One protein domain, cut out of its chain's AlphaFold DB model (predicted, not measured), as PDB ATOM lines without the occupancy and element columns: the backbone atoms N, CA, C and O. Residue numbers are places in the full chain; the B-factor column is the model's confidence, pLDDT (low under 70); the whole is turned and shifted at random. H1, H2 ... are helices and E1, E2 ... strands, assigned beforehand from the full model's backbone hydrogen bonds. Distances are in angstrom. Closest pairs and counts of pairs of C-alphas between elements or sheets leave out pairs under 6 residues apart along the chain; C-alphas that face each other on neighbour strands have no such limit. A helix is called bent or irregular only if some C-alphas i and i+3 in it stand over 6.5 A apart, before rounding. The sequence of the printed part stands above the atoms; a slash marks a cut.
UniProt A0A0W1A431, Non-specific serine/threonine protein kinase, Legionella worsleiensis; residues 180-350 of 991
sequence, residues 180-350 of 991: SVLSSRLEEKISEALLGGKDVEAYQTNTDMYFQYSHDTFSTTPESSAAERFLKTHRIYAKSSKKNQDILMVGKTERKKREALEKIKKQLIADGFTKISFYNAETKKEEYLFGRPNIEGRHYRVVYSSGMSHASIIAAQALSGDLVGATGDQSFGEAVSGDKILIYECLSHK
ATOM      1  N   SER A 180      41.721  33.177 -31.737       65.25
ATOM      2  CA  SER A 180      42.969  33.569 -31.069       65.25
ATOM      3  C   SER A 180      43.554  34.874 -31.635       65.25
ATOM      4  O   SER A 180      43.873  35.792 -30.875       65.25
ATOM      5  N   VAL A 181      43.608  35.015 -32.961       68.62
ATOM      6  CA  VAL A 181      44.089  36.218 -33.659       68.62
ATOM      7  C   VAL A 181      43.153  37.393 -33.400       68.62
ATOM      8  O   VAL A 181      43.611  38.489 -33.072       68.62
ATOM      9  N   LEU A 182      41.842  37.157 -33.459       69.19
ATOM     10  CA  LEU A 182      40.831  38.179 -33.191       69.19
ATOM     11  C   LEU A 182      40.920  38.698 -31.749       69.19
ATOM     12  O   LEU A 182      40.864  39.906 -31.528       69.19
ATOM     13  N   SER A 183      41.149  37.823 -30.769       72.94
ATOM     14  CA  SER A 183      41.295  38.241 -29.368       72.94
ATOM     15  C   SER A 183      42.494  39.149 -29.110       72.94
ATOM     16  O   SER A 183      42.394  40.067 -28.301       72.94
ATOM     17  N   SER A 184      43.597  38.960 -29.846       75.94
ATOM     18  CA  SER A 184      44.793  39.807 -29.727       75.94
ATOM     19  C   SER A 184      44.566  41.248 -30.200       75.94
ATOM     20  O   SER A 184      45.311  42.151 -29.824       75.94
ATOM     21  N   ARG A 185      43.521  41.474 -31.010       76.44
ATOM     22  CA  ARG A 185      43.128  42.792 -31.529       76.44
ATOM     23  C   ARG A 185      42.170  43.543 -30.603       76.44
ATOM     24  O   ARG A 185      41.910  44.725 -30.840       76.44
ATOM     25  N   LEU A 186      41.641  42.890 -29.563       80.88
ATOM     26  CA  LEU A 186      40.864  43.559 -28.523       80.88
ATOM     27  C   LEU A 186      41.788  44.412 -27.651       80.88
ATOM     28  O   LEU A 186      42.796  43.936 -27.134       80.88
ATOM     29  N   GLU A 187      41.403  45.665 -27.434       84.12
ATOM     30  CA  GLU A 187      42.027  46.533 -26.440       84.12
ATOM     31  C   GLU A 187      42.111  45.829 -25.086       84.12
ATOM     32  O   GLU A 187      41.144  45.211 -24.639       84.12
ATOM     33  N   GLU A 188      43.250  45.980 -24.407       84.06
ATOM     34  CA  GLU A 188      43.559  45.291 -23.149       84.06
ATOM     35  C   GLU A 188      42.428  45.427 -22.122       84.06
ATOM     36  O   GLU A 188      41.978  44.432 -21.563       84.06
ATOM     37  N   LYS A 189      41.872  46.637 -21.962       85.88
ATOM     38  CA  LYS A 189      40.755  46.908 -21.039       85.88
ATOM     39  C   LYS A 189      39.478  46.112 -21.352       85.88
ATOM     40  O   LYS A 189      38.694  45.840 -20.449       85.88
ATOM     41  N   ILE A 190      39.246  45.763 -22.619       88.75
ATOM     42  CA  ILE A 190      38.079  44.993 -23.076       88.75
ATOM     43  C   ILE A 190      38.382  43.498 -23.024       88.75
ATOM     44  O   ILE A 190      37.554  42.721 -22.551       88.75
ATOM     45  N   SER A 191      39.577  43.111 -23.469       87.12
ATOM     46  CA  SER A 191      40.057  41.729 -23.432       87.12
ATOM     47  C   SER A 191      40.112  41.198 -21.996       87.12
ATOM     48  O   SER A 191      39.552  40.144 -21.703       87.12
ATOM     49  N   GLU A 192      40.667  41.973 -21.061       85.62
ATOM     50  CA  GLU A 192      40.706  41.637 -19.635       85.62
ATOM     51  C   GLU A 192      39.294  41.526 -19.038       85.62
ATOM     52  O   GLU A 192      39.007  40.585 -18.300       85.62
ATOM     53  N   ALA A 193      38.386  42.440 -19.399       86.62
ATOM     54  CA  ALA A 193      37.014  42.446 -18.895       86.62
ATOM     55  C   ALA A 193      36.204  41.220 -19.345       86.62
ATOM     56  O   ALA A 193      35.470  40.628 -18.545       86.62
ATOM     57  N   LEU A 194      36.314  40.854 -20.624       86.50
ATOM     58  CA  LEU A 194      35.545  39.764 -21.220       86.50
ATOM     59  C   LEU A 194      36.203  38.409 -20.964       86.50
ATOM     60  O   LEU A 194      35.569  37.533 -20.382       86.50
ATOM     61  N   LEU A 195      37.473  38.257 -21.341       86.12
ATOM     62  CA  LEU A 195      38.165  36.969 -21.368       86.12
ATOM     63  C   LEU A 195      38.862  36.635 -20.041       86.12
ATOM     64  O   LEU A 195      39.029  35.459 -19.719       86.12
ATOM     65  N   GLY A 196      39.263  37.640 -19.250       77.50
ATOM     66  CA  GLY A 196      39.875  37.435 -17.930       77.50
ATOM     67  C   GLY A 196      41.135  36.559 -17.953       77.50
ATOM     68  O   GLY A 196      41.352  35.781 -17.026       77.50
ATOM     69  N   GLY A 197      41.921  36.629 -19.035       73.31
ATOM     70  CA  GLY A 197      43.133  35.825 -19.241       73.31
ATOM     71  C   GLY A 197      42.903  34.405 -19.777       73.31
ATOM     72  O   GLY A 197      43.865  33.653 -19.910       73.31
ATOM     73  N   LYS A 198      41.657  34.026 -20.084       76.12
ATOM     74  CA  LYS A 198      41.317  32.761 -20.760       76.12
ATOM     75  C   LYS A 198      41.387  32.926 -22.278       76.12
ATOM     76  O   LYS A 198      41.173  34.023 -22.787       76.12
ATOM     77  N   ASP A 199      41.640  31.837 -23.000       80.00
ATOM     78  CA  ASP A 199      41.483  31.832 -24.455       80.00
ATOM     79  C   ASP A 199      39.998  31.903 -24.869       80.00
ATOM     80  O   ASP A 199      39.080  31.690 -24.065       80.00
ATOM     81  N   VAL A 200      39.757  32.252 -26.135       79.25
ATOM     82  CA  VAL A 200      38.408  32.520 -26.648       79.25
ATOM     83  C   VAL A 200      37.537  31.270 -26.712       79.25
ATOM     84  O   VAL A 200      36.348  31.365 -26.416       79.25
ATOM     85  N   GLU A 201      38.086  30.108 -27.063       78.44
ATOM     86  CA  GLU A 201      37.304  28.870 -27.180       78.44
ATOM     87  C   GLU A 201      36.844  28.384 -25.800       78.44
ATOM     88  O   GLU A 201      35.664  28.068 -25.590       78.44
ATOM     89  N   ALA A 202      37.745  28.416 -24.815       79.62
ATOM     90  CA  ALA A 202      37.442  28.117 -23.423       79.62
ATOM     91  C   ALA A 202      36.406  29.097 -22.849       79.62
ATOM     92  O   ALA A 202      35.520  28.703 -22.083       79.62
ATOM     93  N   TYR A 203      36.482  30.371 -23.240       84.31
ATOM     94  CA  TYR A 203      35.500  31.387 -22.875       84.31
ATOM     95  C   TYR A 203      34.124  31.128 -23.525       84.31
ATOM     96  O   TYR A 203      33.113  31.045 -22.819       84.31
ATOM     97  N   GLN A 204      34.077  30.904 -24.842       81.94
ATOM     98  CA  GLN A 204      32.840  30.705 -25.610       81.94
ATOM     99  C   GLN A 204      32.131  29.380 -25.306       81.94
ATOM    100  O   GLN A 204      30.927  29.239 -25.540       81.94
ATOM    101  N   THR A 205      32.838  28.407 -24.727       83.69
ATOM    102  CA  THR A 205      32.235  27.155 -24.250       83.69
ATOM    103  C   THR A 205      31.145  27.419 -23.205       83.69
ATOM    104  O   THR A 205      30.110  26.753 -23.212       83.69
ATOM    105  N   ASN A 206      31.330  28.428 -22.346       83.81
ATOM    106  CA  ASN A 206      30.436  28.700 -21.216       83.81
ATOM    107  C   ASN A 206      29.737  30.063 -21.275       83.81
ATOM    108  O   ASN A 206      28.804  30.287 -20.498       83.81
ATOM    109  N   THR A 207      30.149  30.955 -22.177       87.81
ATOM    110  CA  THR A 207      29.626  32.323 -22.281       87.81
ATOM    111  C   THR A 207      29.344  32.688 -23.734       87.81
ATOM    112  O   THR A 207      30.196  32.501 -24.592       87.81
ATOM    113  N   ASP A 208      28.166  33.243 -24.009       85.19
ATOM    114  CA  ASP A 208      27.857  33.859 -25.300       85.19
ATOM    115  C   ASP A 208      28.141  35.367 -25.230       85.19
ATOM    116  O   ASP A 208      27.711  36.043 -24.289       85.19
ATOM    117  N   MET A 209      28.853  35.895 -26.228       85.94
ATOM    118  CA  MET A 209      29.213  37.311 -26.325       85.94
ATOM    119  C   MET A 209      28.330  38.033 -27.347       85.94
ATOM    120  O   MET A 209      28.103  37.527 -28.440       85.94
ATOM    121  N   TYR A 210      27.886  39.248 -27.031       82.25
ATOM    122  CA  TYR A 210      27.083  40.092 -27.918       82.25
ATOM    123  C   TYR A 210      27.581  41.533 -27.926       82.25
ATOM    124  O   TYR A 210      28.118  42.020 -26.930       82.25
ATOM    125  N   PHE A 211      27.383  42.228 -29.048       80.69
ATOM    126  CA  PHE A 211      27.939  43.563 -29.271       80.69
ATOM    127  C   PHE A 211      26.857  44.605 -29.568       80.69
ATOM    128  O   PHE A 211      25.966  44.379 -30.390       80.69
ATOM    129  N   GLN A 212      26.955  45.770 -28.921       76.31
ATOM    130  CA  GLN A 212      26.117  46.936 -29.185       76.31
ATOM    131  C   GLN A 212      26.950  48.223 -29.207       76.31
ATOM    132  O   GLN A 212      27.690  48.512 -28.271       76.31
ATOM    133  N   TYR A 213      26.776  49.034 -30.250       73.31
ATOM    134  CA  TYR A 213      27.373  50.365 -30.377       73.31
ATOM    135  C   TYR A 213      26.294  51.455 -30.421       73.31
ATOM    136  O   TYR A 213      25.295  51.308 -31.124       73.31
ATOM    137  N   SER A 214      26.500  52.571 -29.707       66.12
ATOM    138  CA  SER A 214      25.558  53.699 -29.661       66.12
ATOM    139  C   SER A 214      26.192  55.093 -29.661       66.12
ATOM    140  O   SER A 214      27.114  55.370 -28.896       66.12
ATOM    141  N   HIS A 215      25.604  56.014 -30.439       55.66
ATOM    142  CA  HIS A 215      26.010  57.431 -30.499       55.66
ATOM    143  C   HIS A 215      25.598  58.280 -29.290       55.66
ATOM    144  O   HIS A 215      26.168  59.339 -29.054       55.66
ATOM    145  N   ASP A 216      24.620  57.820 -28.503       54.19
ATOM    146  CA  ASP A 216      24.081  58.423 -27.267       54.19
ATOM    147  C   ASP A 216      23.584  59.896 -27.324       54.19
ATOM    148  O   ASP A 216      22.874  60.330 -26.404       54.19
ATOM    149  N   THR A 217      23.868  60.634 -28.405       45.59
ATOM    150  CA  THR A 217      23.454  62.017 -28.714       45.59
ATOM    151  C   THR A 217      22.042  62.096 -29.291       45.59
ATOM    152  O   THR A 217      21.299  63.024 -28.976       45.59
ATOM    153  N   PHE A 218      21.603  61.082 -30.041       42.94
ATOM    154  CA  PHE A 218      20.238  60.977 -30.566       42.94
ATOM    155  C   PHE A 218      19.250  60.467 -29.500       42.94
ATOM    156  O   PHE A 218      18.546  59.472 -29.671       42.94
ATOM    157  N   SER A 219      19.158  61.171 -28.370       40.75
ATOM    158  CA  SER A 219      18.044  61.018 -27.430       40.75
ATOM    159  C   SER A 219      16.807  61.643 -28.035       40.75
ATOM    160  O   SER A 219      16.679  62.859 -28.094       40.75
ATOM    161  N   THR A 220      15.893  60.816 -28.499       39.81
ATOM    162  CA  THR A 220      14.826  61.333 -29.346       39.81
ATOM    163  C   THR A 220      13.439  60.839 -28.881       39.81
ATOM    164  O   THR A 220      12.427  61.164 -29.483       39.81
ATOM    165  N   THR A 221      13.366  60.168 -27.718       37.62
ATOM    166  CA  THR A 221      12.133  60.077 -26.904       37.62
ATOM    167  C   THR A 221      12.427  60.094 -25.404       37.62
ATOM    168  O   THR A 221      13.427  59.482 -25.019       37.62
ATOM    169  N   PRO A 222      11.541  60.651 -24.555       37.19
ATOM    170  CA  PRO A 222      11.765  60.764 -23.109       37.19
ATOM    171  C   PRO A 222      11.860  59.430 -22.333       37.19
ATOM    172  O   PRO A 222      12.342  59.423 -21.208       37.19
ATOM    173  N   GLU A 223      11.438  58.288 -22.900       44.41
ATOM    174  CA  GLU A 223      11.032  57.130 -22.074       44.41
ATOM    175  C   GLU A 223      11.871  55.826 -22.188       44.41
ATOM    176  O   GLU A 223      11.526  54.824 -21.567       44.41
ATOM    177  N   SER A 224      12.944  55.733 -22.986       51.12
ATOM    178  CA  SER A 224      13.922  54.606 -22.931       51.12
ATOM    179  C   SER A 224      15.155  54.901 -23.780       51.12
ATOM    180  O   SER A 224      15.029  55.385 -24.910       51.12
ATOM    181  N   SER A 225      16.332  54.542 -23.263       62.00
ATOM    182  CA  SER A 225      17.599  54.635 -23.996       62.00
ATOM    183  C   SER A 225      17.684  53.572 -25.099       62.00
ATOM    184  O   SER A 225      16.890  52.626 -25.130       62.00
ATOM    185  N   ALA A 226      18.627  53.748 -26.030       61.12
ATOM    186  CA  ALA A 226      18.910  52.769 -27.076       61.12
ATOM    187  C   ALA A 226      19.385  51.447 -26.444       61.12
ATOM    188  O   ALA A 226      18.729  50.424 -26.592       61.12
ATOM    189  N   ALA A 227      20.333  51.542 -25.510       71.06
ATOM    190  CA  ALA A 227      20.769  50.437 -24.663       71.06
ATOM    191  C   ALA A 227      19.626  49.601 -24.043       71.06
ATOM    192  O   ALA A 227      19.680  48.375 -24.026       71.06
ATOM    193  N   GLU A 228      18.551  50.244 -23.572       72.12
ATOM    194  CA  GLU A 228      17.395  49.547 -22.990       72.12
ATOM    195  C   GLU A 228      16.622  48.701 -24.012       72.12
ATOM    196  O   GLU A 228      16.065  47.663 -23.660       72.12
ATOM    197  N   ARG A 229      16.575  49.121 -25.280       61.72
ATOM    198  CA  ARG A 229      15.857  48.405 -26.345       61.72
ATOM    199  C   ARG A 229      16.649  47.210 -26.853       61.72
ATOM    200  O   ARG A 229      16.067  46.126 -26.953       61.72
ATOM    201  N   PHE A 230      17.949  47.383 -27.089       65.94
ATOM    202  CA  PHE A 230      18.834  46.270 -27.409       65.94
ATOM    203  C   PHE A 230      18.763  45.181 -26.334       65.94
ATOM    204  O   PHE A 230      18.424  44.041 -26.637       65.94
ATOM    205  N   LEU A 231      18.959  45.541 -25.059       72.50
ATOM    206  CA  LEU A 231      18.961  44.569 -23.963       72.50
ATOM    207  C   LEU A 231      17.607  43.859 -23.784       72.50
ATOM    208  O   LEU A 231      17.577  42.669 -23.483       72.50
ATOM    209  N   LYS A 232      16.477  44.546 -24.015       68.06
ATOM    210  CA  LYS A 232      15.140  43.918 -24.002       68.06
ATOM    211  C   LYS A 232      14.966  42.879 -25.108       68.06
ATOM    212  O   LYS A 232      14.331  41.857 -24.860       68.06
ATOM    213  N   THR A 233      15.510  43.149 -26.290       55.28
ATOM    214  CA  THR A 233      15.432  42.247 -27.448       55.28
ATOM    215  C   THR A 233      16.373  41.064 -27.253       55.28
ATOM    216  O   THR A 233      15.938  39.919 -27.313       55.28
ATOM    217  N   HIS A 234      17.628  41.338 -26.893       73.75
ATOM    218  CA  HIS A 234      18.627  40.322 -26.589       73.75
ATOM    219  C   HIS A 234      18.164  39.361 -25.484       73.75
ATOM    220  O   HIS A 234      18.327  38.154 -25.624       73.75
ATOM    221  N   ARG A 235      17.490  39.851 -24.428       75.81
ATOM    222  CA  ARG A 235      16.930  39.005 -23.355       75.81
ATOM    223  C   ARG A 235      16.096  37.835 -23.888       75.81
ATOM    224  O   ARG A 235      16.135  36.750 -23.316       75.81
ATOM    225  N   ILE A 236      15.325  38.060 -24.953       64.19
ATOM    226  CA  ILE A 236      14.445  37.041 -25.543       64.19
ATOM    227  C   ILE A 236      15.281  35.874 -26.084       64.19
ATOM    228  O   ILE A 236      14.945  34.726 -25.813       64.19
ATOM    229  N   TYR A 237      16.402  36.171 -26.744       61.22
ATOM    230  CA  TYR A 237      17.365  35.179 -27.231       61.22
ATOM    231  C   TYR A 237      18.159  34.535 -26.088       61.22
ATOM    232  O   TYR A 237      18.293  33.315 -26.001       61.22
ATOM    233  N   ALA A 238      18.624  35.357 -25.151       68.88
ATOM    234  CA  ALA A 238      19.413  34.921 -24.009       68.88
ATOM    235  C   ALA A 238      18.651  33.957 -23.087       68.88
ATOM    236  O   ALA A 238      19.271  33.105 -22.449       68.88
ATOM    237  N   LYS A 239      17.314  34.049 -23.011       72.44
ATOM    238  CA  LYS A 239      16.494  33.182 -22.149       72.44
ATOM    239  C   LYS A 239      16.688  31.696 -22.476       72.44
ATOM    240  O   LYS A 239      16.785  30.896 -21.548       72.44
ATOM    241  N   SER A 240      16.753  31.336 -23.761       67.31
ATOM    242  CA  SER A 240      16.872  29.943 -24.217       67.31
ATOM    243  C   SER A 240      18.294  29.383 -24.186       67.31
ATOM    244  O   SER A 240      18.451  28.163 -24.198       67.31
ATOM    245  N   SER A 241      19.328  30.231 -24.126       75.44
ATOM    246  CA  SER A 241      20.708  29.758 -23.940       75.44
ATOM    247  C   SER A 241      20.882  29.161 -22.537       75.44
ATOM    248  O   SER A 241      20.195  29.560 -21.602       75.44
ATOM    249  N   LYS A 242      21.789  28.197 -22.359       80.75
ATOM    250  CA  LYS A 242      22.202  27.704 -21.027       80.75
ATOM    251  C   LYS A 242      23.504  28.345 -20.538       80.75
ATOM    252  O   LYS A 242      23.865  28.163 -19.379       80.75
ATOM    253  N   LYS A 243      24.178  29.106 -21.399       87.62
ATOM    254  CA  LYS A 243      25.458  29.761 -21.125       87.62
ATOM    255  C   LYS A 243      25.268  31.092 -20.390       87.62
ATOM    256  O   LYS A 243      24.155  31.638 -20.317       87.62
ATOM    257  N   ASN A 244      26.369  31.621 -19.862       91.50
ATOM    258  CA  ASN A 244      26.469  33.015 -19.431       91.50
ATOM    259  C   ASN A 244      26.325  33.946 -20.637       91.50
ATOM    260  O   ASN A 244      26.468  33.508 -21.774       91.50
ATOM    261  N   GLN A 245      26.009  35.212 -20.399       92.56
ATOM    262  CA  GLN A 245      25.757  36.193 -21.447       92.56
ATOM    263  C   GLN A 245      26.546  37.458 -21.140       92.56
ATOM    264  O   GLN A 245      26.265  38.118 -20.139       92.56
ATOM    265  N   ASP A 246      27.485  37.800 -22.015       93.81
ATOM    266  CA  ASP A 246      28.270  39.027 -21.938       93.81
ATOM    267  C   ASP A 246      27.872  39.970 -23.069       93.81
ATOM    268  O   ASP A 246      27.962  39.635 -24.248       93.81
ATOM    269  N   ILE A 247      27.433  41.173 -22.709       92.94
ATOM    270  CA  ILE A 247      26.979  42.176 -23.666       92.94
ATOM    271  C   ILE A 247      27.923  43.369 -23.597       92.94
ATOM    272  O   ILE A 247      27.862  44.165 -22.659       92.94
ATOM    273  N   LEU A 248      28.776  43.507 -24.608       91.19
ATOM    274  CA  LEU A 248      29.660  44.653 -24.765       91.19
ATOM    275  C   LEU A 248      28.879  45.832 -25.355       91.19
ATOM    276  O   LEU A 248      28.433  45.781 -26.499       91.19
ATOM    277  N   MET A 249      28.712  46.895 -24.569       89.00
ATOM    278  CA  MET A 249      27.973  48.100 -24.943       89.00
ATOM    279  C   MET A 249      28.897  49.313 -25.018       89.00
ATOM    280  O   MET A 249      29.362  49.833 -23.999       89.00
ATOM    281  N   VAL A 250      29.095  49.821 -26.231       82.69
ATOM    282  CA  VAL A 250      30.003  50.928 -26.540       82.69
ATOM    283  C   VAL A 250      29.226  52.222 -26.767       82.69
ATOM    284  O   VAL A 250      28.175  52.241 -27.414       82.69
ATOM    285  N   GLY A 251      29.718  53.331 -26.216       76.31
ATOM    286  CA  GLY A 251      29.213  54.683 -26.485       76.31
ATOM    287  C   GLY A 251      29.326  55.607 -25.278       76.31
ATOM    288  O   GLY A 251      29.505  55.138 -24.163       76.31
ATOM    289  N   LYS A 252      29.160  56.917 -25.470       73.19
ATOM    290  CA  LYS A 252      29.605  57.950 -24.512       73.19
ATOM    291  C   LYS A 252      28.937  57.944 -23.125       73.19
ATOM    292  O   LYS A 252      29.492  58.530 -22.201       73.19
ATOM    293  N   THR A 253      27.743  57.367 -22.953       77.25
ATOM    294  CA  THR A 253      26.945  57.529 -21.720       77.25
ATOM    295  C   THR A 253      26.800  56.250 -20.888       77.25
ATOM    296  O   THR A 253      25.829  55.503 -21.013       77.25
ATOM    297  N   GLU A 254      27.721  56.053 -19.943       85.56
ATOM    298  CA  GLU A 254      27.704  54.956 -18.957       85.56
ATOM    299  C   GLU A 254      26.367  54.838 -18.216       85.56
ATOM    300  O   GLU A 254      25.728  53.784 -18.213       85.56
ATOM    301  N   ARG A 255      25.909  55.953 -17.629       83.50
ATOM    302  CA  ARG A 255      24.706  56.001 -16.785       83.50
ATOM    303  C   ARG A 255      23.486  55.405 -17.489       83.50
ATOM    304  O   ARG A 255      22.754  54.627 -16.888       83.50
ATOM    305  N   LYS A 256      23.289  55.724 -18.774       80.81
ATOM    306  CA  LYS A 256      22.127  55.261 -19.549       80.81
ATOM    307  C   LYS A 256      22.162  53.757 -19.831       80.81
ATOM    308  O   LYS A 256      21.096  53.154 -19.967       80.81
ATOM    309  N   LYS A 257      23.354  53.165 -19.944       87.00
ATOM    310  CA  LYS A 257      23.548  51.720 -20.148       87.00
ATOM    311  C   LYS A 257      23.354  50.956 -18.837       87.00
ATOM    312  O   LYS A 257      22.653  49.946 -18.819       87.00
ATOM    313  N   ARG A 258      23.857  51.499 -17.725       90.38
ATOM    314  CA  ARG A 258      23.614  50.955 -16.381       90.38
ATOM    315  C   ARG A 258      22.128  50.971 -16.020       90.38
ATOM    316  O   ARG A 258      21.572  49.946 -15.639       90.38
ATOM    317  N   GLU A 259      21.455  52.104 -16.218       87.44
ATOM    318  CA  GLU A 259      20.007  52.234 -15.993       87.44
ATOM    319  C   GLU A 259      19.190  51.281 -16.878       87.44
ATOM    320  O   GLU A 259      18.172  50.747 -16.439       87.44
ATOM    321  N   ALA A 260      19.629  51.045 -18.116       85.31
ATOM    322  CA  ALA A 260      18.985  50.099 -19.018       85.31
ATOM    323  C   ALA A 260      19.034  48.657 -18.488       85.31
ATOM    324  O   ALA A 260      18.008  47.973 -18.511       85.31
ATOM    325  N   LEU A 261      20.191  48.217 -17.978       93.44
ATOM    326  CA  LEU A 261      20.330  46.901 -17.354       93.44
ATOM    327  C   LEU A 261      19.461  46.789 -16.094       93.44
ATOM    328  O   LEU A 261      18.721  45.818 -15.935       93.44
ATOM    329  N   GLU A 262      19.482  47.814 -15.242       91.50
ATOM    330  CA  GLU A 262      18.716  47.835 -13.993       91.50
ATOM    331  C   GLU A 262      17.204  47.695 -14.241       91.50
ATOM    332  O   GLU A 262      16.501  46.975 -13.525       91.50
ATOM    333  N   LYS A 263      16.700  48.297 -15.326       86.94
ATOM    334  CA  LYS A 263      15.289  48.203 -15.732       86.94
ATOM    335  C   LYS A 263      14.859  46.817 -16.207       86.94
ATOM    336  O   LYS A 263      13.670  46.510 -16.115       86.94
ATOM    337  N   ILE A 264      15.775  46.001 -16.734       84.25
ATOM    338  CA  ILE A 264      15.467  44.626 -17.163       84.25
ATOM    339  C   ILE A 264      15.883  43.564 -16.136       84.25
ATOM    340  O   ILE A 264      15.615  42.377 -16.334       84.25
ATOM    341  N   LYS A 265      16.509  43.984 -15.030       93.56
ATOM    342  CA  LYS A 265      17.069  43.112 -13.996       93.56
ATOM    343  C   LYS A 265      16.060  42.114 -13.444       93.56
ATOM    344  O   LYS A 265      16.329  40.920 -13.428       93.56
ATOM    345  N   LYS A 266      14.876  42.578 -13.029       90.38
ATOM    346  CA  LYS A 266      13.839  41.698 -12.454       90.38
ATOM    347  C   LYS A 266      13.425  40.593 -13.427       90.38
ATOM    348  O   LYS A 266      13.190  39.463 -13.014       90.38
ATOM    349  N   GLN A 267      13.359  40.912 -14.718       88.00
ATOM    350  CA  GLN A 267      12.996  39.961 -15.761       88.00
ATOM    351  C   GLN A 267      14.127  38.975 -16.049       88.00
ATOM    352  O   GLN A 267      13.844  37.810 -16.281       88.00
ATOM    353  N   LEU A 268      15.386  39.412 -15.992       89.19
ATOM    354  CA  LEU A 268      16.541  38.520 -16.103       89.19
ATOM    355  C   LEU A 268      16.586  37.502 -14.953       89.19
ATOM    356  O   LEU A 268      16.792  36.319 -15.202       89.19
ATOM    357  N   ILE A 269      16.302  37.927 -13.717       91.12
ATOM    358  CA  ILE A 269      16.193  37.011 -12.566       91.12
ATOM    359  C   ILE A 269      15.103  35.966 -12.828       91.12
ATOM    360  O   ILE A 269      15.327  34.770 -12.664       91.12
ATOM    361  N   ALA A 270      13.933  36.414 -13.292       87.00
ATOM    362  CA  ALA A 270      12.814  35.532 -13.619       87.00
ATOM    363  C   ALA A 270      13.102  34.593 -14.805       87.00
ATOM    364  O   ALA A 270      12.561  33.494 -14.868       87.00
ATOM    365  N   ASP A 271      13.961  35.008 -15.738       83.19
ATOM    366  CA  ASP A 271      14.410  34.198 -16.872       83.19
ATOM    367  C   ASP A 271      15.553  33.222 -16.478       83.19
ATOM    368  O   ASP A 271      16.058  32.492 -17.331       83.19
ATOM    369  N   GLY A 272      15.917  33.150 -15.189       85.88
ATOM    370  CA  GLY A 272      16.800  32.123 -14.625       85.88
ATOM    371  C   GLY A 272      18.265  32.537 -14.462       85.88
ATOM    372  O   GLY A 272      19.109  31.677 -14.206       85.88
ATOM    373  N   PHE A 273      18.591  33.825 -14.606       91.88
ATOM    374  CA  PHE A 273      19.935  34.334 -14.322       91.88
ATOM    375  C   PHE A 273      20.132  34.523 -12.815       91.88
ATOM    376  O   PHE A 273      19.426  35.302 -12.173       91.88
ATOM    377  N   THR A 274      21.113  33.822 -12.244       91.12
ATOM    378  CA  THR A 274      21.425  33.880 -10.806       91.12
ATOM    379  C   THR A 274      22.367  35.034 -10.464       91.12
ATOM    380  O   THR A 274      22.424  35.457  -9.308       91.12
ATOM    381  N   LYS A 275      23.061  35.583 -11.472       94.00
ATOM    382  CA  LYS A 275      23.943  36.749 -11.349       94.00
ATOM    383  C   LYS A 275      23.673  37.767 -12.446       94.00
ATOM    384  O   LYS A 275      23.534  37.404 -13.615       94.00
ATOM    385  N   ILE A 276      23.635  39.042 -12.069       96.25
ATOM    386  CA  ILE A 276      23.503  40.163 -13.003       96.25
ATOM    387  C   ILE A 276      24.474  41.261 -12.588       96.25
ATOM    388  O   ILE A 276      24.384  41.755 -11.461       96.25
ATOM    389  N   SER A 277      25.375  41.657 -13.485       95.75
ATOM    390  CA  SER A 277      26.374  42.688 -13.191       95.75
ATOM    391  C   SER A 277      26.572  43.691 -14.323       95.75
ATOM    392  O   SER A 277      26.280  43.429 -15.492       95.75
ATOM    393  N   PHE A 278      27.071  44.862 -13.941       96.69
ATOM    394  CA  PHE A 278      27.524  45.911 -14.839       96.69
ATOM    395  C   PHE A 278      29.015  46.152 -14.597       96.69
ATOM    396  O   PHE A 278      29.413  46.528 -13.494       96.69
ATOM    397  N   TYR A 279      29.836  45.923 -15.615       95.56
ATOM    398  CA  TYR A 279      31.278  46.126 -15.572       95.56
ATOM    399  C   TYR A 279      31.649  47.366 -16.379       95.56
ATOM    400  O   TYR A 279      31.327  47.451 -17.562       95.56
ATOM    401  N   ASN A 280      32.352  48.319 -15.772       94.12
ATOM    402  CA  ASN A 280      32.879  49.482 -16.481       94.12
ATOM    403  C   ASN A 280      34.356  49.256 -16.829       94.12
ATOM    404  O   ASN A 280      35.211  49.282 -15.943       94.12
ATOM    405  N   ALA A 281      34.656  49.086 -18.120       91.06
ATOM    406  CA  ALA A 281      36.007  48.803 -18.604       91.06
ATOM    407  C   ALA A 281      36.989  49.965 -18.441       91.06
ATOM    408  O   ALA A 281      38.190  49.734 -18.352       91.06
ATOM    409  N   GLU A 282      36.506  51.204 -18.341       87.94
ATOM    410  CA  GLU A 282      37.384  52.359 -18.121       87.94
ATOM    411  C   GLU A 282      37.885  52.416 -16.672       87.94
ATOM    412  O   GLU A 282      39.005  52.846 -16.413       87.94
ATOM    413  N   THR A 283      37.063  51.979 -15.710       90.88
ATOM    414  CA  THR A 283      37.408  52.010 -14.275       90.88
ATOM    415  C   THR A 283      37.792  50.646 -13.705       90.88
ATOM    416  O   THR A 283      38.204  50.569 -12.549       90.88
ATOM    417  N   LYS A 284      37.650  49.579 -14.504       89.56
ATOM    418  CA  LYS A 284      37.833  48.166 -14.137       89.56
ATOM    419  C   LYS A 284      37.001  47.712 -12.928       89.56
ATOM    420  O   LYS A 284      37.393  46.801 -12.199       89.56
ATOM    421  N   LYS A 285      35.853  48.351 -12.685       90.31
ATOM    422  CA  LYS A 285      34.963  48.034 -11.556       90.31
ATOM    423  C   LYS A 285      33.735  47.264 -12.020       90.31
ATOM    424  O   LYS A 285      33.054  47.682 -12.955       90.31
ATOM    425  N   GLU A 286      33.435  46.178 -11.310       92.94
ATOM    426  CA  GLU A 286      32.208  45.406 -11.484       92.94
ATOM    427  C   GLU A 286      31.218  45.676 -10.355       92.94
ATOM    428  O   GLU A 286      31.545  45.555  -9.174       92.94
ATOM    429  N   GLU A 287      29.982  45.995 -10.723       94.12
ATOM    430  CA  GLU A 287      28.872  46.136  -9.794       94.12
ATOM    431  C   GLU A 287      27.868  45.000 -10.002       94.12
ATOM    432  O   GLU A 287      27.299  44.846 -11.082       94.12
ATOM    433  N   TYR A 288      27.612  44.217  -8.952       92.69
ATOM    434  CA  TYR A 288      26.595  43.166  -8.967       92.69
ATOM    435  C   TYR A 288      25.247  43.756  -8.573       92.69
ATOM    436  O   TYR A 288      24.998  44.089  -7.416       92.69
ATOM    437  N   LEU A 289      24.360  43.866  -9.557       92.19
ATOM    438  CA  LEU A 289      23.016  44.398  -9.375       92.19
ATOM    439  C   LEU A 289      22.070  43.340  -8.789       92.19
ATOM    440  O   LEU A 289      21.052  43.685  -8.178       92.19
ATOM    441  N   PHE A 290      22.385  42.058  -8.998       91.25
ATOM    442  CA  PHE A 290      21.721  40.915  -8.382       91.25
ATOM    443  C   PHE A 290      22.659  39.704  -8.290       91.25
ATOM    444  O   PHE A 290      23.480  39.467  -9.178       91.25
ATOM    445  N   GLY A 291      22.488  38.917  -7.227       86.06
ATOM    446  CA  GLY A 291      23.398  37.834  -6.869       86.06
ATOM    447  C   GLY A 291      24.668  38.352  -6.188       86.06
ATOM    448  O   GLY A 291      24.842  39.549  -5.963       86.06
ATOM    449  N   ARG A 292      25.555  37.429  -5.822       78.88
ATOM    450  CA  ARG A 292      26.901  37.726  -5.312       78.88
ATOM    451  C   ARG A 292      27.919  36.964  -6.168       78.88
ATOM    452  O   ARG A 292      27.541  35.927  -6.715       78.88
ATOM    453  N   PRO A 293      29.182  37.415  -6.257       73.75
ATOM    454  CA  PRO A 293      30.189  36.807  -7.137       73.75
ATOM    455  C   PRO A 293      30.305  35.278  -6.988       73.75
ATOM    456  O   PRO A 293      30.411  34.563  -7.981       73.75
ATOM    457  N   ASN A 294      30.175  34.785  -5.751       75.06
ATOM    458  CA  ASN A 294      30.406  33.385  -5.373       75.06
ATOM    459  C   ASN A 294      29.169  32.473  -5.499       75.06
ATOM    460  O   ASN A 294      29.210  31.334  -5.049       75.06
ATOM    461  N   ILE A 295      28.055  32.964  -6.052       72.19
ATOM    462  CA  ILE A 295      26.864  32.141  -6.300       72.19
ATOM    463  C   ILE A 295      26.997  31.488  -7.683       72.19
ATOM    464  O   ILE A 295      27.246  32.173  -8.680       72.19
ATOM    465  N   GLU A 296      26.845  30.164  -7.742       73.88
ATOM    466  CA  GLU A 296      26.869  29.410  -8.997       73.88
ATOM    467  C   GLU A 296      25.593  29.624  -9.829       73.88
ATOM    468  O   GLU A 296      24.519  29.964  -9.324       73.88
ATOM    469  N   GLY A 297      25.721  29.451 -11.142       80.31
ATOM    470  CA  GLY A 297      24.626  29.588 -12.099       80.31
ATOM    471  C   GLY A 297      24.847  30.700 -13.123       80.31
ATOM    472  O   GLY A 297      25.914  31.312 -13.199       80.31
ATOM    473  N   ARG A 298      23.824  30.911 -13.957       90.25
ATOM    474  CA  ARG A 298      23.920  31.723 -15.172       90.25
ATOM    475  C   ARG A 298      24.096  33.205 -14.865       90.25
ATOM    476  O   ARG A 298      23.301  33.802 -14.137       90.25
ATOM    477  N   HIS A 299      25.095  33.807 -15.498       93.44
ATOM    478  CA  HIS A 299      25.444  35.215 -15.351       93.44
ATOM    479  C   HIS A 299      25.030  36.016 -16.586       93.44
ATOM    480  O   HIS A 299      25.351  35.629 -17.706       93.44
ATOM    481  N   TYR A 300      24.315  37.123 -16.382       95.19
ATOM    482  CA  TYR A 300      24.062  38.143 -17.398       95.19
ATOM    483  C   TYR A 300      24.856  39.411 -17.069       95.19
ATOM    484  O   TYR A 300      24.549  40.105 -16.095       95.19
ATOM    485  N   ARG A 301      25.871  39.730 -17.865       95.75
ATOM    486  CA  ARG A 301      26.801  40.826 -17.597       95.75
ATOM    487  C   ARG A 301      26.816  41.817 -18.750       95.75
ATOM    488  O   ARG A 301      26.940  41.446 -19.912       95.75
ATOM    489  N   VAL A 302      26.697  43.100 -18.425       95.88
ATOM    490  CA  VAL A 302      26.922  44.188 -19.385       95.88
ATOM    491  C   VAL A 302      28.313  44.752 -19.154       95.88
ATOM    492  O   VAL A 302      28.614  45.200 -18.051       95.88
ATOM    493  N   VAL A 303      29.138  44.757 -20.197       94.88
ATOM    494  CA  VAL A 303      30.470  45.363 -20.200       94.88
ATOM    495  C   VAL A 303      30.388  46.691 -20.939       94.88
ATOM    496  O   VAL A 303      30.026  46.743 -22.109       94.88
ATOM    497  N   TYR A 304      30.693  47.782 -20.252       93.50
ATOM    498  CA  TYR A 304      30.624  49.133 -20.786       93.50
ATOM    499  C   TYR A 304      31.999  49.665 -21.177       93.50
ATOM    500  O   TYR A 304      32.945  49.572 -20.396       93.50
ATOM    501  N   SER A 305      32.062  50.335 -22.328       89.00
ATOM    502  CA  SER A 305      33.169  51.223 -22.675       89.00
ATOM    503  C   SER A 305      32.672  52.499 -23.353       89.00
ATOM    504  O   SER A 305      31.695  52.503 -24.107       89.00
ATOM    505  N   SER A 306      33.361  53.604 -23.077       79.25
ATOM    506  CA  SER A 306      33.044  54.915 -23.649       79.25
ATOM    507  C   SER A 306      33.354  55.002 -25.151       79.25
ATOM    508  O   SER A 306      32.725  55.783 -25.872       79.25
ATOM    509  N   GLY A 307      34.278  54.162 -25.629       73.75
ATOM    510  CA  GLY A 307      34.739  54.074 -27.011       73.75
ATOM    511  C   GLY A 307      35.829  53.010 -27.169       73.75
ATOM    512  O   GLY A 307      36.483  52.641 -26.194       73.75
ATOM    513  N   MET A 308      36.014  52.532 -28.397       73.19
ATOM    514  CA  MET A 308      36.971  51.479 -28.758       73.19
ATOM    515  C   MET A 308      37.628  51.799 -30.105       73.19
ATOM    516  O   MET A 308      37.015  52.460 -30.947       73.19
ATOM    517  N   SER A 309      38.849  51.308 -30.316       65.56
ATOM    518  CA  SER A 309      39.542  51.346 -31.606       65.56
ATOM    519  C   SER A 309      38.826  50.502 -32.659       65.56
ATOM    520  O   SER A 309      38.068  49.579 -32.344       65.56
ATOM    521  N   HIS A 310      39.076  50.810 -33.932       59.19
ATOM    522  CA  HIS A 310      38.427  50.122 -35.042       59.19
ATOM    523  C   HIS A 310      38.733  48.617 -35.056       59.19
ATOM    524  O   HIS A 310      37.804  47.807 -35.100       59.19
ATOM    525  N   ALA A 311      40.007  48.251 -34.904       61.12
ATOM    526  CA  ALA A 311      40.446  46.864 -34.783       61.12
ATOM    527  C   ALA A 311      39.728  46.108 -33.650       61.12
ATOM    528  O   ALA A 311      39.290  44.972 -33.839       61.12
ATOM    529  N   SER A 312      39.531  46.752 -32.494       72.38
ATOM    530  CA  SER A 312      38.814  46.138 -31.370       72.38
ATOM    531  C   SER A 312      37.319  45.974 -31.632       72.38
ATOM    532  O   SER A 312      36.718  45.027 -31.134       72.38
ATOM    533  N   ILE A 313      36.704  46.874 -32.402       68.19
ATOM    534  CA  ILE A 313      35.290  46.769 -32.782       68.19
ATOM    535  C   ILE A 313      35.082  45.610 -33.757       68.19
ATOM    536  O   ILE A 313      34.169  44.815 -33.547       68.19
ATOM    537  N   ILE A 314      35.947  45.473 -34.768       63.75
ATOM    538  CA  ILE A 314      35.902  44.334 -35.699       63.75
ATOM    539  C   ILE A 314      36.093  43.026 -34.932       63.75
ATOM    540  O   ILE A 314      35.313  42.094 -35.102       63.75
ATOM    541  N   ALA A 315      37.096  42.965 -34.054       69.31
ATOM    542  CA  ALA A 315      37.361  41.781 -33.250       69.31
ATOM    543  C   ALA A 315      36.176  41.419 -32.343       69.31
ATOM    544  O   ALA A 315      35.712  40.282 -32.359       69.31
ATOM    545  N   ALA A 316      35.632  42.387 -31.601       74.00
ATOM    546  CA  ALA A 316      34.485  42.160 -30.728       74.00
ATOM    547  C   ALA A 316      33.238  41.709 -31.501       74.00
ATOM    548  O   ALA A 316      32.486  40.867 -31.015       74.00
ATOM    549  N   GLN A 317      33.026  42.246 -32.703       66.19
ATOM    550  CA  GLN A 317      31.931  41.844 -33.577       66.19
ATOM    551  C   GLN A 317      32.152  40.439 -34.138       66.19
ATOM    552  O   GLN A 317      31.227  39.636 -34.130       66.19
ATOM    553  N   ALA A 318      33.345  40.108 -34.627       66.00
ATOM    554  CA  ALA A 318      33.635  38.780 -35.162       66.00
ATOM    555  C   ALA A 318      33.423  37.700 -34.088       66.00
ATOM    556  O   ALA A 318      32.772  36.691 -34.357       66.00
ATOM    557  N   LEU A 319      33.851  37.987 -32.855       71.50
ATOM    558  CA  LEU A 319      33.710  37.115 -31.688       71.50
ATOM    559  C   LEU A 319      32.290  37.060 -31.090       71.50
ATOM    560  O   LEU A 319      32.025  36.189 -30.256       71.50
ATOM    561  N   SER A 320      31.376  37.958 -31.483       70.62
ATOM    562  CA  SER A 320      29.996  37.971 -30.979       70.62
ATOM    563  C   SER A 320      29.110  36.907 -31.641       70.62
ATOM    564  O   SER A 320      29.392  36.451 -32.744       70.62
ATOM    565  N   GLY A 321      27.987  36.545 -31.023       62.72
ATOM    566  CA  GLY A 321      26.959  35.700 -31.639       62.72
ATOM    567  C   GLY A 321      26.222  36.394 -32.790       62.72
ATOM    568  O   GLY A 321      26.556  37.519 -33.172       62.72
ATOM    569  N   ASP A 322      25.175  35.747 -33.304       58.69
ATOM    570  CA  ASP A 322      24.423  36.168 -34.500       58.69
ATOM    571  C   ASP A 322      23.684  37.510 -34.362       58.69
ATOM    572  O   ASP A 322      23.028  37.934 -35.306       58.69
ATOM    573  N   LEU A 323      23.755  38.189 -33.211       53.03
ATOM    574  CA  LEU A 323      23.041  39.438 -32.941       53.03
ATOM    575  C   LEU A 323      24.003  40.603 -32.675       53.03
ATOM    576  O   LEU A 323      24.815  40.549 -31.748       53.03
ATOM    577  N   VAL A 324      23.844  41.696 -33.427       56.31
ATOM    578  CA  VAL A 324      24.629  42.935 -33.280       56.31
ATOM    579  C   VAL A 324      23.704  44.156 -33.228       56.31
ATOM    580  O   VAL A 324      22.724  44.232 -33.966       56.31
ATOM    581  N   GLY A 325      23.985  45.127 -32.353       52.94
ATOM    582  CA  GLY A 325      23.220  46.377 -32.230       52.94
ATOM    583  C   GLY A 325      24.004  47.619 -32.664       52.94
ATOM    584  O   GLY A 325      25.150  47.789 -32.255       52.94
ATOM    585  N   ALA A 326      23.384  48.526 -33.427       54.78
ATOM    586  CA  ALA A 326      24.006  49.784 -33.869       54.78
ATOM    587  C   ALA A 326      23.025  50.975 -33.849       54.78
ATOM    588  O   ALA A 326      21.838  50.826 -34.155       54.78
ATOM    589  N   THR A 327      23.504  52.182 -33.505       51.59
ATOM    590  CA  THR A 327      22.682  53.413 -33.484       51.59
ATOM    591  C   THR A 327      23.315  54.584 -34.228       51.59
ATOM    592  O   THR A 327      24.518  54.815 -34.131       51.59
ATOM    593  N   GLY A 328      22.473  55.371 -34.911       48.16
ATOM    594  CA  GLY A 328      22.803  56.709 -35.414       48.16
ATOM    595  C   GLY A 328      23.555  56.778 -36.743       48.16
ATOM    596  O   GLY A 328      23.438  57.795 -37.412       48.16
ATOM    597  N   ASP A 329      24.275  55.729 -37.132       46.03
ATOM    598  CA  ASP A 329      25.201  55.756 -38.267       46.03
ATOM    599  C   ASP A 329      24.991  54.502 -39.131       46.03
ATOM    600  O   ASP A 329      25.340  53.385 -38.731       46.03
ATOM    601  N   GLN A 330      24.309  54.681 -40.268       44.91
ATOM    602  CA  GLN A 330      23.893  53.587 -41.148       44.91
ATOM    603  C   GLN A 330      25.109  52.933 -41.798       44.91
ATOM    604  O   GLN A 330      25.224  51.707 -41.801       44.91
ATOM    605  N   SER A 331      26.052  53.764 -42.236       45.16
ATOM    606  CA  SER A 331      27.324  53.359 -42.824       45.16
ATOM    607  C   SER A 331      28.170  52.526 -41.858       45.16
ATOM    608  O   SER A 331      28.747  51.515 -42.258       45.16
ATOM    609  N   PHE A 332      28.198  52.880 -40.568       46.84
ATOM    610  CA  PHE A 332      28.858  52.067 -39.542       46.84
ATOM    611  C   PHE A 332      28.120  50.751 -39.268       46.84
ATOM    612  O   PHE A 332      28.759  49.720 -39.117       46.84
ATOM    613  N   GLY A 333      26.785  50.752 -39.217       47.38
ATOM    614  CA  GLY A 333      26.007  49.522 -39.039       47.38
ATOM    615  C   GLY A 333      26.216  48.519 -40.179       47.38
ATOM    616  O   GLY A 333      26.413  47.339 -39.919       47.38
ATOM    617  N   GLU A 334      26.230  48.993 -41.426       46.28
ATOM    618  CA  GLU A 334      26.394  48.173 -42.636       46.28
ATOM    619  C   GLU A 334      27.847  47.717 -42.853       46.28
ATOM    620  O   GLU A 334      28.095  46.572 -43.231       46.28
ATOM    621  N   ALA A 335      28.834  48.567 -42.547       43.56
ATOM    622  CA  ALA A 335      30.253  48.213 -42.645       43.56
ATOM    623  C   ALA A 335      30.714  47.193 -41.582       43.56
ATOM    624  O   ALA A 335      31.868  46.751 -41.633       43.56
ATOM    625  N   VAL A 336      29.846  46.884 -40.610       42.31
ATOM    626  CA  VAL A 336      30.120  46.109 -39.389       42.31
ATOM    627  C   VAL A 336      29.000  45.067 -39.150       42.31
ATOM    628  O   VAL A 336      28.879  44.559 -38.044       42.31
ATOM    629  N   SER A 337      28.139  44.729 -40.130       45.72
ATOM    630  CA  SER A 337      27.049  43.742 -39.923       45.72
ATOM    631  C   SER A 337      27.334  42.330 -40.439       45.72
ATOM    632  O   SER A 337      26.855  41.384 -39.822       45.72
ATOM    633  N   GLY A 338      28.116  42.141 -41.508       46.31
ATOM    634  CA  GLY A 338      28.341  40.804 -42.097       46.31
ATOM    635  C   GLY A 338      27.048  39.973 -42.260       46.31
ATOM    636  O   GLY A 338      25.977  40.542 -42.469       46.31
ATOM    637  N   ASP A 339      27.142  38.647 -42.091       42.25
ATOM    638  CA  ASP A 339      26.014  37.686 -42.089       42.25
ATOM    639  C   ASP A 339      25.186  37.679 -40.777       42.25
ATOM    640  O   ASP A 339      24.383  36.774 -40.543       42.25
ATOM    641  N   LYS A 340      25.373  38.665 -39.883       45.41
ATOM    642  CA  LYS A 340      24.738  38.708 -38.551       45.41
ATOM    643  C   LYS A 340      23.463  39.563 -38.547       45.41
ATOM    644  O   LYS A 340      23.304  40.514 -39.312       45.41
ATOM    645  N   ILE A 341      22.537  39.249 -37.643       42.81
ATOM    646  CA  ILE A 341      21.256  39.943 -37.455       42.81
ATOM    647  C   ILE A 341      21.502  41.316 -36.810       42.81
ATOM    648  O   ILE A 341      21.897  41.415 -35.645       42.81
ATOM    649  N   LEU A 342      21.220  42.389 -37.556       45.53
ATOM    650  CA  LEU A 342      21.427  43.773 -37.117       45.53
ATOM    651  C   LEU A 342      20.172  44.383 -36.455       45.53
ATOM    652  O   LEU A 342      19.104  44.461 -37.063       45.53
ATOM    653  N   ILE A 343      20.313  44.908 -35.231       48.25
ATOM    654  CA  ILE A 343      19.296  45.713 -34.530       48.25
ATOM    655  C   ILE A 343      19.640  47.208 -34.668       48.25
ATOM    656  O   ILE A 343      20.572  47.700 -34.031       48.25
ATOM    657  N   TYR A 344      18.858  47.948 -35.463       46.81
ATOM    658  CA  TYR A 344      19.072  49.378 -35.746       46.81
ATOM    659  C   TYR A 344      18.298  50.307 -34.784       46.81
ATOM    660  O   TYR A 344      17.068  50.227 -34.704       46.81
ATOM    661  N   GLU A 345      18.968  51.234 -34.078       47.97
ATOM    662  CA  GLU A 345      18.347  52.030 -32.992       47.97
ATOM    663  C   GLU A 345      18.137  53.546 -33.246       47.97
ATOM    664  O   GLU A 345      18.139  54.334 -32.297       47.97
ATOM    665  N   CYS A 346      17.834  53.983 -34.474       37.81
ATOM    666  CA  CYS A 346      17.205  55.301 -34.728       37.81
ATOM    667  C   CYS A 346      15.677  55.238 -34.505       37.81
ATOM    668  O   CYS A 346      14.880  55.204 -35.441       37.81
ATOM    669  N   LEU A 347      15.251  55.111 -33.242       38.59
ATOM    670  CA  LEU A 347      13.904  54.618 -32.885       38.59
ATOM    671  C   LEU A 347      12.924  55.662 -32.339       38.59
ATOM    672  O   LEU A 347      11.875  55.332 -31.805       38.59
ATOM    673  N   SER A 348      13.231  56.933 -32.429       31.73
ATOM    674  CA  SER A 348      12.472  57.971 -31.741       31.73
ATOM    675  C   SER A 348      11.336  58.600 -32.509       31.73
ATOM    676  O   SER A 348      10.222  58.694 -32.004       31.73
ATOM    677  N   HIS A 349      11.615  58.932 -33.763       33.38
ATOM    678  CA  HIS A 349      10.620  59.224 -34.779       33.38
ATOM    679  C   HIS A 349       9.633  58.049 -34.890       33.38
ATOM    680  O   HIS A 349       8.463  58.252 -35.182       33.38
ATOM    681  N   LYS A 350      10.069  56.824 -34.550       33.72
ATOM    682  CA  LYS A 350       9.233  55.616 -34.497       33.72
ATOM    683  C   LYS A 350       8.480  55.414 -33.172       33.72
ATOM    684  O   LYS A 350       7.489  54.694 -33.157       33.72
TER     685      LYS A 350
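Overview. This is residues 180 to 350 of the 991 residues of the protein "Non-specific serine/threonine protein kinase" of Legionella worsleiensis (UniProt A0A0W1A431). A twisted sheet of seven strands runs through the middle, with helices over both faces: H4 and H5 side by side over one, and H2, H6 and H7 over the other. H1 packs on H6, away from the sheet, and H3 only grazes the sheet. The printed part has 171 residues, with elements in the order H1 H2 H3 E1 H4 E2 H5 E3 E4 E5 H6 E6 H7 E7; the mixed sheet runs E4 E3 E5 E2 E1 E6 E7. The class is mixed, helices and strands; the whole is compact and rounded, with a radius of gyration of the C-alphas of 14.9 A and spans of 43 by 37 by 31 A.

Along the chain. The strands are E4, residues 285 to 290; E3, 275 to 280; E5, 299 to 305, 19.2 A long; E2, 244 to 250, 19.6 A; E1, 207 to 213, 19.9 A; E6, 323 to 326; and E7, 341 to 344. The helices are H4, residues 226 to 240, 23.1 A; H5, 254 to 270, 25.0 A; H2, 188 to 195; H6, 310 to 318; H7, 330 to 334; H3, 200 to 206; and H1, 180 to 184. C-alpha 180 begins H1 at (42.969, 33.569, -31.069), and C-alpha 344 ends E7 at (19.072, 49.378, -35.746). H5 is irregular, C-alphas 263 and 266 being 7.4 A apart, with a kink of 41 degrees near residue 264.

Arrangement. E2 is parallel to E1, with N 210 and O 246 at 2.8 A, and to E5, with N 247 and O 301 at 2.9 A. E3 is parallel to E5, and forms a hairpin with the antiparallel edge strand E4, where N 278 and O 287 are 2.9 A apart. E1, H4, E2 and E6, H7, E7 are strand-helix-strand units, two parallel neighbour strands with a helix between, each with a right-handed crossover. H4 and H5 touch, closest at C-alphas 228 and 260, 4.3 A, at a shallow tilt of 28 degrees, the same way. H5 lies over E3 and E5 at a height over the sheet of 8.7 A. On the opposite face H2 lies over E5 at 9.3 A and H6 over E2 and E1 at 10.0 A. H1 touches H6, closest at C-alphas 182 and 315, 5.0 A. Every O i to N i+4 pair is within hydrogen-bond range in H1, H6 and H7; the others have 3 of 4 in H2, 2 of 3 in H3, 8 of 11 in H4 and 11 of 13 in H5.

Size, cuts and confidence. The C-alphas farthest apart, of Asn 294 and His 349, are 43.9 A apart. The printed part has no cut; the one long link is E1 to H4, residues 214 to 225. Mean pLDDT of the printed part is 72.9, with 62 residues under 70, among them 214 to 226 and 321 to 350.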